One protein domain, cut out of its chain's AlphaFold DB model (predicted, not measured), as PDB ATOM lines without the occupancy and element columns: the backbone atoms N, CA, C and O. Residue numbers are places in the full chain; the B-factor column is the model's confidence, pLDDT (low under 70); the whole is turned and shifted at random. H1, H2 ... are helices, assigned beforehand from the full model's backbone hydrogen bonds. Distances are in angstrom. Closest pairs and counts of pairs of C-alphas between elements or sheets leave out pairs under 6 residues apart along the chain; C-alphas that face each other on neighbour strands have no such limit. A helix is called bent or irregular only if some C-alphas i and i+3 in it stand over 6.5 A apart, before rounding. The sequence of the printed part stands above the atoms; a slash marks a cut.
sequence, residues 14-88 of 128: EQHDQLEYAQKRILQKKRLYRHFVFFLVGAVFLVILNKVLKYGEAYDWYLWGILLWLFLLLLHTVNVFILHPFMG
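Overview. This is residues 14 to 88 of the 128 residues of the protein "2TM domain-containing protein" of Flavobacteriaceae bacterium (UniProt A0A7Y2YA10). Two long helices make a narrow helical hairpin: H1 runs along the long axis, a loop turns the backbone round, and the shorter H2 runs back beside the later part of H1. The first part of H1, residues 14 to 31, sticks out past H2 as a free arm. The printed part has 75 residues with two named helices, H1 then H2, and no named strand, and its class is all helix. It is extended, with a radius of gyration of the C-alphas of 18.6 A, and a rod in outline, spanning 67 by 23 by 8 A.

Arrangement. Start with H1, residues 14 to 53, and go on to H2, residues 61 to 86; the two form a helical hairpin. They run opposite ways at a shallow tilt of 13 degrees, with their centres 15.2 A apart. H1 touches H2 with residues 32 to 50 alone, and 5 pairs of C-alphas are within 8 A. Look near the loop for the closest C-alphas of the two helices, those of Asn 50 and Tyr 62, 6.7 A apart. Along the backbone of H1 you will find every O i to N i+4 pair within hydrogen-bond range; in H2 it is 20 of 22.

Along the chain. Find C-alpha 14 at (8.618, -17.631, -9.276); from there H1 runs 58.6 A to C-alpha 53 at (-3.771, -32.404, -64.576). Pick up H2 at C-alpha 61 and follow it for 36.9 A to C-alpha 86 at (-8.153, -10.877, -29.495). H2 is neither bent nor irregular, but only just: C-alphas 81 and 84 are 6.2 A apart.

Size, cuts and confidence. The two C-alphas farthest apart are those of Glu 14 and Ala 58, 67.2 A. Residues 14 to 31, 55 to 60 and 82 to 88 stand free. The link from H1 to H2 is short, with 7 residues, and the printed part has no cut. The mean pLDDT of the printed part is 74.8; look for values under 70 at residues 14 to 18, 28, 52 to 59 and 83 to 87.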
ATOM      1  N   GLU A  14       9.132 -18.681  -8.386       60.31
ATOM      2  CA  GLU A  14       8.618 -17.631  -9.276       60.31
ATOM      3  C   GLU A  14       9.385 -17.487 -10.602       60.31
ATOM      4  O   GLU A  14       8.775 -17.230 -11.639       60.31
ATOM      5  N   GLN A  15      10.711 -17.654 -10.612       57.50
ATOM      6  CA  GLN A  15      11.501 -17.601 -11.848       57.50
ATOM      7  C   GLN A  15      11.257 -18.832 -12.726       57.50
ATOM      8  O   GLN A  15      11.235 -18.713 -13.951       57.50
ATOM      9  N   HIS A  16      11.021 -19.999 -12.119       63.38
ATOM     10  CA  HIS A  16      10.656 -21.208 -12.858       63.38
ATOM     11  C   HIS A  16       9.328 -21.035 -13.605       63.38
ATOM     12  O   HIS A  16       9.269 -21.323 -14.803       63.38
ATOM     13  N   ASP A  17       8.309 -20.476 -12.950       68.44
ATOM     14  CA  ASP A  17       6.997 -20.241 -13.564       68.44
ATOM     15  C   ASP A  17       7.062 -19.214 -14.705       68.44
ATOM     16  O   ASP A  17       6.417 -19.373 -15.747       68.44
ATOM     17  N   GLN A  18       7.877 -18.163 -14.552       69.94
ATOM     18  CA  GLN A  18       8.092 -17.158 -15.599       69.94
ATOM     19  C   GLN A  18       8.795 -17.747 -16.829       69.94
ATOM     20  O   GLN A  18       8.411 -17.445 -17.965       69.94
ATOM     21  N   LEU A  19       9.786 -18.618 -16.622       73.50
ATOM     22  CA  LEU A  19      10.479 -19.320 -17.704       73.50
ATOM     23  C   LEU A  19       9.553 -20.311 -18.414       73.50
ATOM     24  O   LEU A  19       9.507 -20.331 -19.646       73.50
ATOM     25  N   GLU A  20       8.762 -21.083 -17.668       73.75
ATOM     26  CA  GLU A  20       7.799 -22.026 -18.242       73.75
ATOM     27  C   GLU A  20       6.711 -21.289 -19.044       73.75
ATOM     28  O   GLU A  20       6.305 -21.712 -20.133       73.75
ATOM     29  N   TYR A  21       6.286 -20.122 -18.554       74.69
ATOM     30  CA  TYR A  21       5.373 -19.238 -19.265       74.69
ATOM     31  C   TYR A  21       5.974 -18.705 -20.575       74.69
ATOM     32  O   TYR A  21       5.328 -18.763 -21.628       74.69
ATOM     33  N   ALA A  22       7.220 -18.227 -20.539       73.75
ATOM     34  CA  ALA A  22       7.929 -17.751 -21.725       73.75
ATOM     35  C   ALA A  22       8.085 -18.867 -22.774       73.75
ATOM     36  O   ALA A  22       7.831 -18.648 -23.963       73.75
ATOM     37  N   GLN A  23       8.401 -20.089 -22.338       73.56
ATOM     38  CA  GLN A  23       8.493 -21.262 -23.209       73.56
ATOM     39  C   GLN A  23       7.148 -21.619 -23.856       73.56
ATOM     40  O   GLN A  23       7.090 -21.839 -25.070       73.56
ATOM     41  N   LYS A  24       6.044 -21.602 -23.096       75.69
ATOM     42  CA  LYS A  24       4.690 -21.843 -23.635       75.69
ATOM     43  C   LYS A  24       4.323 -20.828 -24.723       75.69
ATOM     44  O   LYS A  24       3.804 -21.217 -25.772       75.69
ATOM     45  N   ARG A  25       4.662 -19.546 -24.536       71.25
ATOM     46  CA  ARG A  25       4.437 -18.490 -25.543       71.25
ATOM     47  C   ARG A  25       5.249 -18.721 -26.821       71.25
ATOM     48  O   ARG A  25       4.731 -18.513 -27.919       71.25
ATOM     49  N   ILE A  26       6.493 -19.187 -26.706       74.00
ATOM     50  CA  ILE A  26       7.343 -19.532 -27.861       74.00
ATOM     51  C   ILE A  26       6.757 -20.726 -28.627       74.00
ATOM     52  O   ILE A  26       6.690 -20.702 -29.859       74.00
ATOM     53  N   LEU A  27       6.269 -21.745 -27.917       74.06
ATOM     54  CA  LEU A  27       5.693 -22.941 -28.533       74.06
ATOM     55  C   LEU A  27       4.390 -22.635 -29.290       74.06
ATOM     56  O   LEU A  27       4.178 -23.144 -30.394       74.06
ATOM     57  N   GLN A  28       3.554 -21.748 -28.743       68.81
ATOM     58  CA  GLN A  28       2.350 -21.249 -29.414       68.81
ATOM     59  C   GLN A  28       2.686 -20.499 -30.709       68.81
ATOM     60  O   GLN A  28       2.109 -20.800 -31.756       68.81
ATOM     61  N   LYS A  29       3.680 -19.598 -30.681       70.06
ATOM     62  CA  LYS A  29       4.159 -18.903 -31.889       70.06
ATOM     63  C   LYS A  29       4.669 -19.894 -32.938       70.06
ATOM     64  O   LYS A  29       4.313 -19.793 -34.106       70.06
ATOM     65  N   LYS A  30       5.438 -20.907 -32.526       74.00
ATOM     66  CA  LYS A  30       5.989 -21.929 -33.433       74.00
ATOM     67  C   LYS A  30       4.897 -22.777 -34.098       74.00
ATOM     68  O   LYS A  30       5.010 -23.111 -35.278       74.00
ATOM     69  N   ARG A  31       3.815 -23.099 -33.374       76.44
ATOM     70  CA  ARG A  31       2.652 -23.810 -33.936       76.44
ATOM     71  C   ARG A  31       1.980 -22.991 -35.035       76.44
ATOM     72  O   ARG A  31       1.586 -23.581 -36.038       76.44
ATOM     73  N   LEU A  32       1.899 -21.672 -34.872       73.75
ATOM     74  CA  LEU A  32       1.341 -20.761 -35.870       73.75
ATOM     75  C   LEU A  32       2.108 -20.822 -37.194       73.75
ATOM     76  O   LEU A  32       1.526 -21.099 -38.239       73.75
ATOM     77  N   TYR A  33       3.433 -20.662 -37.123       74.62
ATOM     78  CA  TYR A  33       4.301 -20.709 -38.299       74.62
ATOM     79  C   TYR A  33       4.224 -22.052 -39.026       74.62
ATOM     80  O   TYR A  33       4.194 -22.082 -40.251       74.62
ATOM     81  N   ARG A  34       4.118 -23.169 -38.297       79.19
ATOM     82  CA  ARG A  34       3.944 -24.486 -38.925       79.19
ATOM     83  C   ARG A  34       2.644 -24.587 -39.729       79.19
ATOM     84  O   ARG A  34       2.672 -25.146 -40.819       79.19
ATOM     85  N   HIS A  35       1.529 -24.064 -39.210       79.88
ATOM     86  CA  HIS A  35       0.267 -24.057 -39.962       79.88
ATOM     87  C   HIS A  35       0.381 -23.167 -41.197       79.88
ATOM     88  O   HIS A  35       0.002 -23.605 -42.274       79.88
ATOM     89  N   PHE A  36       0.990 -21.984 -41.066       78.81
ATOM     90  CA  PHE A  36       1.231 -21.087 -42.194       78.81
ATOM     91  C   PHE A  36       2.049 -21.755 -43.310       78.81
ATOM     92  O   PHE A  36       1.651 -21.715 -44.469       78.81
ATOM     93  N   VAL A  37       3.147 -22.435 -42.964       83.75
ATOM     94  CA  VAL A  37       3.988 -23.146 -43.942       83.75
ATOM     95  C   VAL A  37       3.218 -24.277 -44.624       83.75
ATOM     96  O   VAL A  37       3.237 -24.369 -45.847       83.75
ATOM     97  N   PHE A  38       2.503 -25.115 -43.867       82.62
ATOM     98  CA  PHE A  38       1.717 -26.214 -44.440       82.62
ATOM     99  C   PHE A  38       0.607 -25.696 -45.366       82.62
ATOM    100  O   PHE A  38       0.355 -26.256 -46.430       82.62
ATOM    101  N   PHE A  39      -0.015 -24.584 -44.978       78.12
ATOM    102  CA  PHE A  39      -1.061 -23.930 -45.745       78.12
ATOM    103  C   PHE A  39      -0.521 -23.339 -47.062       78.12
ATOM    104  O   PHE A  39      -1.125 -23.518 -48.120       78.12
ATOM    105  N   LEU A  40       0.652 -22.699 -47.023       83.25
ATOM    106  CA  LEU A  40       1.322 -22.134 -48.198       83.25
ATOM    107  C   LEU A  40       1.756 -23.233 -49.180       83.25
ATOM    108  O   LEU A  40       1.527 -23.115 -50.381       83.25
ATOM    109  N   VAL A  41       2.284 -24.347 -48.663       86.81
ATOM    110  CA  VAL A  41       2.588 -25.543 -49.467       86.81
ATOM    111  C   VAL A  41       1.319 -26.113 -50.107       86.81
ATOM    112  O   VAL A  41       1.333 -26.425 -51.295       86.81
ATOM    113  N   GLY A  42       0.209 -26.196 -49.370       82.75
ATOM    114  CA  GLY A  42      -1.075 -26.661 -49.905       82.75
ATOM    115  C   GLY A  42      -1.649 -25.756 -51.006       82.75
ATOM    116  O   GLY A  42      -2.164 -26.253 -52.005       82.75
ATOM    117  N   ALA A  43      -1.503 -24.434 -50.876       78.69
ATOM    118  CA  ALA A  43      -1.899 -23.487 -51.920       78.69
ATOM    119  C   ALA A  43      -1.076 -23.668 -53.207       78.69
ATOM    120  O   ALA A  43      -1.642 -23.751 -54.297       78.69
ATOM    121  N   VAL A  44       0.251 -23.797 -53.089       83.94
ATOM    122  CA  VAL A  44       1.133 -24.075 -54.237       83.94
ATOM    123  C   VAL A  44       0.803 -25.432 -54.865       83.94
ATOM    124  O   VAL A  44       0.733 -25.542 -56.088       83.94
ATOM    125  N   PHE A  45       0.535 -26.450 -54.044       83.69
ATOM    126  CA  PHE A  45       0.159 -27.786 -54.504       83.69
ATOM    127  C   PHE A  45      -1.099 -27.765 -55.378       83.69
ATOM    128  O   PHE A  45      -1.094 -28.371 -56.444       83.69
ATOM    129  N   LEU A  46      -2.138 -27.013 -55.003       77.94
ATOM    130  CA  LEU A  46      -3.359 -26.879 -55.810       77.94
ATOM    131  C   LEU A  46      -3.144 -26.187 -57.153       77.94
ATOM    132  O   LEU A  46      -3.722 -26.611 -58.152       77.94
ATOM    133  N   VAL A  47      -2.294 -25.158 -57.198       76.38
ATOM    134  CA  VAL A  47      -1.932 -24.485 -58.456       76.38
ATOM    135  C   VAL A  47      -1.211 -25.455 -59.392       76.38
ATOM    136  O   VAL A  47      -1.510 -25.508 -60.585       76.38
ATOM    137  N   ILE A  48      -0.288 -26.258 -58.856       78.69
ATOM    138  CA  ILE A  48       0.423 -27.281 -59.629       78.69
ATOM    139  C   ILE A  48      -0.555 -28.353 -60.112       78.69
ATOM    140  O   ILE A  48      -0.527 -28.702 -61.288       78.69
ATOM    141  N   LEU A  49      -1.450 -28.832 -59.244       75.50
ATOM    142  CA  LEU A  49      -2.464 -29.830 -59.587       75.50
ATOM    143  C   LEU A  49      -3.354 -29.350 -60.737       75.50
ATOM    144  O   LEU A  49      -3.573 -30.084 -61.694       75.50
ATOM    145  N   ASN A  50      -3.799 -28.092 -60.684       72.25
ATOM    146  CA  ASN A  50      -4.568 -27.475 -61.759       72.25
ATOM    147  C   ASN A  50      -3.780 -27.430 -63.081       72.25
ATOM    148  O   ASN A  50      -4.292 -27.839 -64.123       72.25
ATOM    149  N   LYS A  51      -2.521 -26.980 -63.033       70.44
ATOM    150  CA  LYS A  51      -1.691 -26.790 -64.231       70.44
ATOM    151  C   LYS A  51      -1.225 -28.111 -64.858       70.44
ATOM    152  O   LYS A  51      -1.061 -28.174 -66.074       70.44
ATOM    153  N   VAL A  52      -0.994 -29.139 -64.038       69.31
ATOM    154  CA  VAL A  52      -0.480 -30.453 -64.459       69.31
ATOM    155  C   VAL A  52      -1.599 -31.375 -64.924       69.31
ATOM    156  O   VAL A  52      -1.426 -32.039 -65.941       69.31
ATOM    157  N   LEU A  53      -2.739 -31.429 -64.223       66.44
ATOM    158  CA  LEU A  53      -3.771 -32.404 -64.576       66.44
ATOM    159  C   LEU A  53      -4.613 -32.007 -65.789       66.44
ATOM    160  O   LEU A  53      -5.189 -32.917 -66.372       66.44
ATOM    161  N   LYS A  54      -4.703 -30.717 -66.176       63.16
ATOM    162  CA  LYS A  54      -5.509 -30.229 -67.328       63.16
ATOM    163  C   LYS A  54      -6.853 -30.969 -67.501       63.16
ATOM    164  O   LYS A  54      -7.307 -31.233 -68.610       63.16
ATOM    165  N   TYR A  55      -7.477 -31.361 -66.394       57.28
ATOM    166  CA  TYR A  55      -8.667 -32.198 -66.432       57.28
ATOM    167  C   TYR A  55      -9.861 -31.290 -66.727       57.28
ATOM    168  O   TYR A  55     -10.002 -30.261 -66.075       57.28
ATOM    169  N   GLY A  56     -10.717 -31.660 -67.679       55.88
ATOM    170  CA  GLY A  56     -11.991 -30.978 -67.925       55.88
ATOM    171  C   GLY A  56     -11.927 -29.752 -68.841       55.88
ATOM    172  O   GLY A  56     -12.301 -28.667 -68.421       55.88
ATOM    173  N   GLU A  57     -11.574 -29.932 -70.119       57.53
ATOM    174  CA  GLU A  57     -11.742 -28.888 -71.157       57.53
ATOM    175  C   GLU A  57     -13.203 -28.421 -71.341       57.53
ATOM    176  O   GLU A  57     -13.438 -27.374 -71.934       57.53
ATOM    177  N   ALA A  58     -14.186 -29.164 -70.819       62.09
ATOM    178  CA  ALA A  58     -15.610 -28.831 -70.918       62.09
ATOM    179  C   ALA A  58     -16.239 -28.294 -69.614       62.09
ATOM    180  O   ALA A  58     -17.387 -27.851 -69.644       62.09
ATOM    181  N   TYR A  59     -15.549 -28.359 -68.466       65.75
ATOM    182  CA  TYR A  59     -16.120 -27.937 -67.180       65.75
ATOM    183  C   TYR A  59     -15.046 -27.407 -66.226       65.75
ATOM    184  O   TYR A  59     -14.141 -28.138 -65.821       65.75
ATOM    185  N   ASP A  60     -15.197 -26.152 -65.803       72.12
ATOM    186  CA  ASP A  60     -14.259 -25.414 -64.949       72.12
ATOM    187  C   ASP A  60     -14.307 -25.849 -63.467       72.12
ATOM    188  O   ASP A  60     -14.454 -25.038 -62.550       72.12
ATOM    189  N   TRP A  61     -14.175 -27.146 -63.178       74.94
ATOM    190  CA  TRP A  61     -14.196 -27.679 -61.802       74.94
ATOM    191  C   TRP A  61     -13.106 -27.072 -60.903       74.94
ATOM    192  O   TRP A  61     -13.247 -27.032 -59.678       74.94
ATOM    193  N   TYR A  62     -12.022 -26.566 -61.494       74.56
ATOM    194  CA  TYR A  62     -10.952 -25.899 -60.763       74.56
ATOM    195  C   TYR A  62     -11.412 -24.607 -60.082       74.56
ATOM    196  O   TYR A  62     -10.849 -24.258 -59.045       74.56
ATOM    197  N   LEU A  63     -12.437 -23.923 -60.612       77.31
ATOM    198  CA  LEU A  63     -13.031 -22.753 -59.963       77.31
ATOM    199  C   LEU A  63     -13.594 -23.145 -58.601       77.31
ATOM    200  O   LEU A  63     -13.318 -22.475 -57.612       77.31
ATOM    201  N   TRP A  64     -14.301 -24.275 -58.525       81.50
ATOM    202  CA  TRP A  64     -14.823 -24.801 -57.263       81.50
ATOM    203  C   TRP A  64     -13.709 -25.224 -56.303       81.50
ATOM    204  O   TRP A  64     -13.792 -24.934 -55.111       81.50
ATOM    205  N   GLY A  65     -12.640 -25.844 -56.813       80.38
ATOM    206  CA  GLY A  65     -11.469 -26.207 -56.009       80.38
ATOM    207  C   GLY A  65     -10.757 -24.988 -55.410       80.38
ATOM    208  O   GLY A  65     -10.483 -24.956 -54.212       80.38
ATOM    209  N   ILE A  66     -10.510 -23.958 -56.225       79.12
ATOM    210  CA  ILE A  66      -9.895 -22.698 -55.788       79.12
ATOM    211  C   ILE A  66     -10.811 -21.955 -54.820       79.12
ATOM    212  O   ILE A  66     -10.332 -21.451 -53.808       79.12
ATOM    213  N   LEU A  67     -12.116 -21.907 -55.088       85.38
ATOM    214  CA  LEU A  67     -13.084 -21.205 -54.249       85.38
ATOM    215  C   LEU A  67     -13.219 -21.866 -52.872       85.38
ATOM    216  O   LEU A  67     -13.180 -21.172 -51.857       85.38
ATOM    217  N   LEU A  68     -13.274 -23.202 -52.815       86.38
ATOM    218  CA  LEU A  68     -13.249 -23.947 -51.555       86.38
ATOM    219  C   LEU A  68     -11.933 -23.725 -50.799       86.38
ATOM    220  O   LEU A  68     -11.940 -23.505 -49.586       86.38
ATOM    221  N   TRP A  69     -10.800 -23.744 -51.502       83.81
ATOM    222  CA  TRP A  69      -9.500 -23.536 -50.869       83.81
ATOM    223  C   TRP A  69      -9.325 -22.116 -50.329       83.81
ATOM    224  O   TRP A  69      -8.844 -21.930 -49.213       83.81
ATOM    225  N   LEU A  70      -9.765 -21.115 -51.092       83.69
ATOM    226  CA  LEU A  70      -9.770 -19.714 -50.685       83.69
ATOM    227  C   LEU A  70     -10.687 -19.492 -49.476       83.69
ATOM    228  O   LEU A  70     -10.329 -18.751 -48.562       83.69
ATOM    229  N   PHE A  71     -11.837 -20.163 -49.429       89.12
ATOM    230  CA  PHE A  71     -12.741 -20.104 -48.284       89.12
ATOM    231  C   PHE A  71     -12.091 -20.659 -47.007       89.12
ATOM    232  O   PHE A  71     -12.115 -20.005 -45.961       89.12
ATOM    233  N   LEU A  72     -11.436 -21.822 -47.096       86.62
ATOM    234  CA  LEU A  72     -10.675 -22.393 -45.981       86.62
ATOM    235  C   LEU A  72      -9.520 -21.474 -45.543       86.62
ATOM    236  O   LEU A  72      -9.288 -21.317 -44.343       86.62
ATOM    237  N   LEU A  73      -8.835 -20.830 -46.496       82.38
ATOM    238  CA  LEU A  73      -7.773 -19.845 -46.249       82.38
ATOM    239  C   LEU A  73      -8.283 -18.656 -45.438       82.38
ATOM    240  O   LEU A  73      -7.667 -18.270 -44.441       82.38
ATOM    241  N   LEU A  74      -9.418 -18.093 -45.850       86.88
ATOM    242  CA  LEU A  74     -10.058 -16.963 -45.185       86.88
ATOM    243  C   LEU A  74     -10.463 -17.317 -43.754       86.88
ATOM    244  O   LEU A  74     -10.070 -16.609 -42.826       86.88
ATOM    245  N   LEU A  75     -11.170 -18.436 -43.554       86.94
ATOM    246  CA  LEU A  75     -11.557 -18.894 -42.215       86.94
ATOM    247  C   LEU A  75     -10.338 -19.128 -41.316       86.94
ATOM    248  O   LEU A  75     -10.333 -18.710 -40.156       86.94
ATOM    249  N   HIS A  76      -9.288 -19.761 -41.843       83.00
ATOM    250  CA  HIS A  76      -8.060 -19.995 -41.091       83.00
ATOM    251  C   HIS A  76      -7.383 -18.682 -40.693       83.00
ATOM    252  O   HIS A  76      -7.015 -18.512 -39.530       83.00
ATOM    253  N   THR A  77      -7.270 -17.740 -41.632       80.25
ATOM    254  CA  THR A  77      -6.632 -16.435 -41.413       80.25
ATOM    255  C   THR A  77      -7.392 -15.622 -40.374       80.25
ATOM    256  O   THR A  77      -6.782 -15.120 -39.438       80.25
ATOM    257  N   VAL A  78      -8.721 -15.546 -40.460       83.25
ATOM    258  CA  VAL A  78      -9.542 -14.845 -39.461       83.25
ATOM    259  C   VAL A  78      -9.391 -15.488 -38.078       83.25
ATOM    260  O   VAL A  78      -9.164 -14.786 -37.093       83.25
ATOM    261  N   ASN A  79      -9.432 -16.819 -37.984       78.56
ATOM    262  CA  ASN A  79      -9.309 -17.519 -36.703       78.56
ATOM    263  C   ASN A  79      -7.933 -17.318 -36.042       78.56
ATOM    264  O   ASN A  79      -7.820 -17.010 -34.857       78.56
ATOM    265  N   VAL A  80      -6.867 -17.442 -36.825       75.31
ATOM    266  CA  VAL A  80      -5.493 -17.293 -36.338       75.31
ATOM    267  C   VAL A  80      -5.119 -15.835 -36.069       75.31
ATOM    268  O   VAL A  80      -4.430 -15.560 -35.091       75.31
ATOM    269  N   PHE A  81      -5.536 -14.904 -36.924       71.75
ATOM    270  CA  PHE A  81      -5.051 -13.524 -36.896       71.75
ATOM    271  C   PHE A  81      -5.960 -12.586 -36.101       71.75
ATOM    272  O   PHE A  81      -5.469 -11.614 -35.537       71.75
ATOM    273  N   ILE A  82      -7.264 -12.871 -36.024       72.31
ATOM    274  CA  ILE A  82      -8.227 -12.060 -35.268       72.31
ATOM    275  C   ILE A  82      -8.592 -12.764 -33.963       72.31
ATOM    276  O   ILE A  82      -8.344 -12.207 -32.896       72.31
ATOM    277  N   LEU A  83      -9.123 -13.992 -34.008       69.31
ATOM    278  CA  LEU A  83      -9.635 -14.646 -32.794       69.31
ATOM    279  C   LEU A  83      -8.529 -15.005 -31.789       69.31
ATOM    280  O   LEU A  83      -8.698 -14.781 -30.592       69.31
ATOM    281  N   HIS A  84      -7.381 -15.512 -32.247       67.88
ATOM    282  CA  HIS A  84      -6.311 -15.954 -31.346       67.88
ATOM    283  C   HIS A  84      -5.601 -14.818 -30.571       67.88
ATOM    284  O   HIS A  84      -5.322 -15.014 -29.387       67.88
ATOM    285  N   PRO A  85      -5.273 -13.644 -31.155       66.31
ATOM    286  CA  PRO A  85      -4.755 -12.518 -30.376       66.31
ATOM    287  C   PRO A  85      -5.849 -11.751 -29.618       66.31
ATOM    288  O   PRO A  85      -5.589 -11.320 -28.498       66.31
ATOM    289  N   PHE A  86      -7.068 -11.617 -30.160       63.91
ATOM    290  CA  PHE A  86      -8.153 -10.877 -29.495       63.91
ATOM    291  C   PHE A  86      -8.707 -11.600 -28.259       63.91
ATOM    292  O   PHE A  86      -8.976 -10.965 -27.243       63.91
ATOM    293  N   MET A  87      -8.832 -12.928 -28.313       65.56
ATOM    294  CA  MET A  87      -9.327 -13.769 -27.214       65.56
ATOM    295  C   MET A  87      -8.214 -14.654 -26.630       65.56
ATOM    296  O   MET A  87      -8.449 -15.719 -26.061       65.56
ATOM    297  N   GLY A  88      -6.970 -14.211 -26.806       70.69
ATOM    298  CA  GLY A  88      -5.785 -14.905 -26.332       70.69
ATOM    299  C   GLY A  88      -5.560 -14.760 -24.829       70.69
ATOM    300  O   GLY A  88      -6.271 -14.071 -24.099       70.69
TER     301      GLY A  88